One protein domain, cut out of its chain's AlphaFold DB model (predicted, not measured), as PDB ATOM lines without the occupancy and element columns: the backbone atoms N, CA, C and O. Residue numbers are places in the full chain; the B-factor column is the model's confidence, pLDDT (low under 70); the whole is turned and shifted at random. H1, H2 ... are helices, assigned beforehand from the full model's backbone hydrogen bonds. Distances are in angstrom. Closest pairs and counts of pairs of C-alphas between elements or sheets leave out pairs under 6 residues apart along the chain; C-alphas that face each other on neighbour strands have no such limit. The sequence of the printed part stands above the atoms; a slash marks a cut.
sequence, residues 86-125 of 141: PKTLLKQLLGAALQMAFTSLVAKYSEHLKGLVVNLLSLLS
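Overview. This is residues 86 to 125 of the 141 residues of an uncharacterized protein of Acetobacteroides hydrogenigenes (UniProt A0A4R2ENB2). A long helix, H1, and a shorter one, H2, meet near their ends and make an open V, with the corner at Tyr 109. The printed part has 40 residues, with two named helices in the order H1, H2 and no named strand: all helix. It is only just extended, close to loose, with a radius of gyration of the C-alphas of 13.5 A, and only just flat, spanning 38 by 25 by 5 A.

Arrangement. H1, residues 87 to 108, and H2, residues 110 to 124, are close but not clearly touching. Their closest C-alphas, of Val 106 and Leu 113, are 6.7 A apart. They run opposite ways at a steep tilt of 57 degrees. O i to N i+4 pairs are within hydrogen-bond range in 17 of 18 cases in H1 and 8 of 11 in H2.

Along the chain. H1 measures 31.7 A from C-alpha 87 at (-41.275, -1.600, -1.738) to C-alpha 108. H2 measures 20.7 A and ends with C-alpha 124 at (-14.052, 4.633, 6.523).

Size, cuts and confidence. The two C-alphas farthest apart, of Pro 86 and Glu 111, are 39.0 A apart. The printed part has no cut, and the link from H1 to H2 is tight. Twenty residues have pLDDT under 70, among them 106 to 117.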
ATOM      1  N   PRO A  86     -44.414  -4.445  -1.840       57.88
ATOM      2  CA  PRO A  86     -44.317  -3.602  -3.051       57.88
ATOM      3  C   PRO A  86     -43.131  -2.613  -3.066       57.88
ATOM      4  O   PRO A  86     -42.737  -2.092  -4.108       57.88
ATOM      5  N   LYS A  87     -42.500  -2.386  -1.908       54.59
ATOM      6  CA  LYS A  87     -41.275  -1.600  -1.738       54.59
ATOM      7  C   LYS A  87     -39.997  -2.301  -2.230       54.59
ATOM      8  O   LYS A  87     -38.979  -1.620  -2.305       54.59
ATOM      9  N   THR A  88     -39.983  -3.609  -2.512       58.06
ATOM     10  CA  THR A  88     -38.775  -4.356  -2.921       58.06
ATOM     11  C   THR A  88     -38.594  -4.470  -4.426       58.06
ATOM     12  O   THR A  88     -37.450  -4.422  -4.851       58.06
ATOM     13  N   LEU A  89     -39.651  -4.515  -5.245       61.50
ATOM     14  CA  LEU A  89     -39.503  -4.603  -6.710       61.50
ATOM     15  C   LEU A  89     -38.790  -3.376  -7.292       61.50
ATOM     16  O   LEU A  89     -37.802  -3.514  -8.009       61.50
ATOM     17  N   LEU A  90     -39.213  -2.166  -6.912       69.31
ATOM     18  CA  LEU A  90     -38.527  -0.936  -7.321       69.31
ATOM     19  C   LEU A  90     -37.105  -0.860  -6.758       69.31
ATOM     20  O   LEU A  90     -36.203  -0.430  -7.464       69.31
ATOM     21  N   LYS A  91     -36.870  -1.313  -5.519       68.38
ATOM     22  CA  LYS A  91     -35.517  -1.361  -4.937       68.38
ATOM     23  C   LYS A  91     -34.618  -2.380  -5.628       68.38
ATOM     24  O   LYS A  91     -33.423  -2.143  -5.726       68.38
ATOM     25  N   GLN A  92     -35.171  -3.493  -6.092       72.94
ATOM     26  CA  GLN A  92     -34.437  -4.552  -6.772       72.94
ATOM     27  C   GLN A  92     -34.120  -4.143  -8.211       72.94
ATOM     28  O   GLN A  92     -32.995  -4.337  -8.658       72.94
ATOM     29  N   LEU A  93     -35.054  -3.474  -8.895       78.00
ATOM     30  CA  LEU A  93     -34.818  -2.882 -10.212       78.00
ATOM     31  C   LEU A  93     -33.813  -1.722 -10.137       78.00
ATOM     32  O   LEU A  93     -32.869  -1.671 -10.920       78.00
ATOM     33  N   LEU A  94     -33.971  -0.823  -9.159       79.19
ATOM     34  CA  LEU A  94     -33.053   0.292  -8.926       79.19
ATOM     35  C   LEU A  94     -31.675  -0.211  -8.476       79.19
ATOM     36  O   LEU A  94     -30.662   0.298  -8.941       79.19
ATOM     37  N   GLY A  95     -31.630  -1.243  -7.631       80.75
ATOM     38  CA  GLY A  95     -30.405  -1.915  -7.204       80.75
ATOM     39  C   GLY A  95     -29.682  -2.589  -8.367       80.75
ATOM     40  O   GLY A  95     -28.477  -2.415  -8.506       80.75
ATOM     41  N   ALA A  96     -30.406  -3.275  -9.255       81.06
ATOM     42  CA  ALA A  96     -29.838  -3.888 -10.454       81.06
ATOM     43  C   ALA A  96     -29.339  -2.841 -11.464       81.06
ATOM     44  O   ALA A  96     -28.245  -2.983 -12.006       81.06
ATOM     45  N   ALA A  97     -30.096  -1.763 -11.687       82.44
ATOM     46  CA  ALA A  97     -29.682  -0.660 -12.552       82.44
ATOM     47  C   ALA A  97     -28.434   0.047 -12.004       82.44
ATOM     48  O   ALA A  97     -27.484   0.303 -12.745       82.44
ATOM     49  N   LEU A  98     -28.398   0.295 -10.693       84.75
ATOM     50  CA  LEU A  98     -27.256   0.893 -10.015       84.75
ATOM     51  C   LEU A  98     -26.038  -0.038 -10.061       84.75
ATOM     52  O   LEU A  98     -24.942   0.408 -10.382       84.75
ATOM     53  N   GLN A  99     -26.225  -1.339  -9.830       79.12
ATOM     54  CA  GLN A  99     -25.169  -2.343  -9.940       79.12
ATOM     55  C   GLN A  99     -24.611  -2.417 -11.363       79.12
ATOM     56  O   GLN A  99     -23.393  -2.456 -11.529       79.12
ATOM     57  N   MET A 100     -25.458  -2.388 -12.392       82.94
ATOM     58  CA  MET A 100     -25.010  -2.354 -13.786       82.94
ATOM     59  C   MET A 100     -24.241  -1.066 -14.102       82.94
ATOM     60  O   MET A 100     -23.179  -1.127 -14.723       82.94
ATOM     61  N   ALA A 101     -24.711   0.083 -13.611       79.88
ATOM     62  CA  ALA A 101     -24.014   1.354 -13.764       79.88
ATOM     63  C   ALA A 101     -22.632   1.327 -13.087       79.88
ATOM     64  O   ALA A 101     -21.628   1.609 -13.744       79.88
ATOM     65  N   PHE A 102     -22.546   0.894 -11.824       78.75
ATOM     66  CA  PHE A 102     -21.275   0.744 -11.109       78.75
ATOM     67  C   PHE A 102     -20.349  -0.269 -11.780       78.75
ATOM     68  O   PHE A 102     -19.167   0.009 -11.938       78.75
ATOM     69  N   THR A 103     -20.874  -1.407 -12.232       72.12
ATOM     70  CA  THR A 103     -20.078  -2.435 -12.919       72.12
ATOM     71  C   THR A 103     -19.511  -1.897 -14.232       72.12
ATOM     72  O   THR A 103     -18.344  -2.127 -14.532       72.12
ATOM     73  N   SER A 104     -20.288  -1.109 -14.984       68.00
ATOM     74  CA  SER A 104     -19.825  -0.475 -16.223       68.00
ATOM     75  C   SER A 104     -18.760   0.608 -15.988       68.00
ATOM     76  O   SER A 104     -17.830   0.734 -16.786       68.00
ATOM     77  N   LEU A 105     -18.848   1.352 -14.879       70.62
ATOM     78  CA  LEU A 105     -17.845   2.344 -14.482       70.62
ATOM     79  C   LEU A 105     -16.562   1.675 -13.972       70.62
ATOM     80  O   LEU A 105     -15.470   2.042 -14.394       70.62
ATOM     81  N   VAL A 106     -16.681   0.664 -13.112       66.31
ATOM     82  CA  VAL A 106     -15.541  -0.105 -12.587       66.31
ATOM     83  C   VAL A 106     -14.820  -0.849 -13.709       66.31
ATOM     84  O   VAL A 106     -13.594  -0.851 -13.741       66.31
ATOM     85  N   ALA A 107     -15.554  -1.410 -14.673       66.50
ATOM     86  CA  ALA A 107     -14.960  -2.053 -15.842       66.50
ATOM     87  C   ALA A 107     -14.195  -1.061 -16.738       66.50
ATOM     88  O   ALA A 107     -13.154  -1.419 -17.279       66.50
ATOM     89  N   LYS A 108     -14.670   0.188 -16.873       65.94
ATOM     90  CA  LYS A 108     -14.017   1.221 -17.698       65.94
ATOM     91  C   LYS A 108     -12.838   1.929 -17.021       65.94
ATOM     92  O   LYS A 108     -11.941   2.373 -17.725       65.94
ATOM     93  N   TYR A 109     -12.815   2.024 -15.691       63.44
ATOM     94  CA  TYR A 109     -11.792   2.774 -14.941       63.44
ATOM     95  C   TYR A 109     -11.044   1.915 -13.904       63.44
ATOM     96  O   TYR A 109     -10.536   2.440 -12.914       63.44
ATOM     97  N   SER A 110     -10.969   0.598 -14.130       59.19
ATOM     98  CA  SER A 110     -10.422  -0.434 -13.224       59.19
ATOM     99  C   SER A 110      -9.057  -0.100 -12.601       59.19
ATOM    100  O   SER A 110      -8.805  -0.464 -11.454       59.19
ATOM    101  N   GLU A 111      -8.183   0.627 -13.301       61.50
ATOM    102  CA  GLU A 111      -6.856   0.988 -12.781       61.50
ATOM    103  C   GLU A 111      -6.876   2.230 -11.872       61.50
ATOM    104  O   GLU A 111      -6.237   2.226 -10.822       61.50
ATOM    105  N   HIS A 112      -7.679   3.253 -12.190       60.41
ATOM    106  CA  HIS A 112      -7.771   4.486 -11.393       60.41
ATOM    107  C   HIS A 112      -8.781   4.397 -10.234       60.41
ATOM    108  O   HIS A 112      -8.582   5.012  -9.184       60.41
ATOM    109  N   LEU A 113      -9.848   3.603 -10.381       63.25
ATOM    110  CA  LEU A 113     -10.870   3.427  -9.342       63.25
ATOM    111  C   LEU A 113     -10.394   2.563  -8.175       63.25
ATOM    112  O   LEU A 113     -10.843   2.788  -7.055       63.25
ATOM    113  N   LYS A 114      -9.469   1.619  -8.395       62.50
ATOM    114  CA  LYS A 114      -8.880   0.832  -7.298       62.50
ATOM    115  C   LYS A 114      -8.211   1.736  -6.267       62.50
ATOM    116  O   LYS A 114      -8.455   1.563  -5.080       62.50
ATOM    117  N   GLY A 115      -7.447   2.736  -6.715       67.00
ATOM    118  CA  GLY A 115      -6.796   3.699  -5.824       67.00
ATOM    119  C   GLY A 115      -7.795   4.521  -5.007       67.00
ATOM    120  O   GLY A 115      -7.630   4.664  -3.801       67.00
ATOM    121  N   LEU A 116      -8.874   4.998  -5.635       67.06
ATOM    122  CA  LEU A 116      -9.896   5.803  -4.957       67.06
ATOM    123  C   LEU A 116     -10.757   4.986  -3.992       67.06
ATOM    124  O   LEU A 116     -10.999   5.435  -2.877       67.06
ATOM    125  N   VAL A 117     -11.191   3.786  -4.383       68.81
ATOM    126  CA  VAL A 117     -11.998   2.911  -3.521       68.81
ATOM    127  C   VAL A 117     -11.175   2.421  -2.333       68.81
ATOM    128  O   VAL A 117     -11.685   2.427  -1.219       68.81
ATOM    129  N   VAL A 118      -9.902   2.061  -2.533       71.19
ATOM    130  CA  VAL A 118      -9.006   1.666  -1.433       71.19
ATOM    131  C   VAL A 118      -8.762   2.838  -0.482       71.19
ATOM    132  O   VAL A 118      -8.871   2.646   0.723       71.19
ATOM    133  N   ASN A 119      -8.530   4.048  -1.002       75.25
ATOM    134  CA  ASN A 119      -8.301   5.235  -0.174       75.25
ATOM    135  C   ASN A 119      -9.565   5.683   0.592       75.25
ATOM    136  O   ASN A 119      -9.485   6.148   1.727       75.25
ATOM    137  N   LEU A 120     -10.754   5.507   0.004       76.88
ATOM    138  CA  LEU A 120     -12.034   5.782   0.668       76.88
ATOM    139  C   LEU A 120     -12.365   4.714   1.725       76.88
ATOM    140  O   LEU A 120     -12.875   5.030   2.798       76.88
ATOM    141  N   LEU A 121     -12.054   3.447   1.437       76.06
ATOM    142  CA  LEU A 121     -12.274   2.327   2.349       76.06
ATOM    143  C   LEU A 121     -11.317   2.375   3.547       76.06
ATOM    144  O   LEU A 121     -11.733   2.023   4.650       76.06
ATOM    145  N   SER A 122     -10.080   2.851   3.362       75.44
ATOM    146  CA  SER A 122      -9.134   3.095   4.459       75.44
ATOM    147  C   SER A 122      -9.505   4.309   5.314       75.44
ATOM    148  O   SER A 122      -9.167   4.337   6.488       75.44
ATOM    149  N   LEU A 123     -10.226   5.290   4.758       74.31
ATOM    150  CA  LEU A 123     -10.783   6.417   5.519       74.31
ATOM    151  C   LEU A 123     -12.018   6.020   6.343       74.31
ATOM    152  O   LEU A 123     -12.221   6.543   7.435       74.31
ATOM    153  N   LEU A 124     -12.846   5.103   5.831       73.56
ATOM    154  CA  LEU A 124     -14.052   4.633   6.523       73.56
ATOM    155  C   LEU A 124     -13.758   3.501   7.520       73.56
ATOM    156  O   LEU A 124     -14.410   3.391   8.559       73.56
ATOM    157  N   SER A 125     -12.762   2.665   7.223       67.44
ATOM    158  CA  SER A 125     -12.218   1.686   8.161       67.44
ATOM    159  C   SER A 125     -11.243   2.416   9.072       67.44
ATOM    160  O   SER A 125     -10.041   2.392   8.834       67.44
TER     161      SER A 125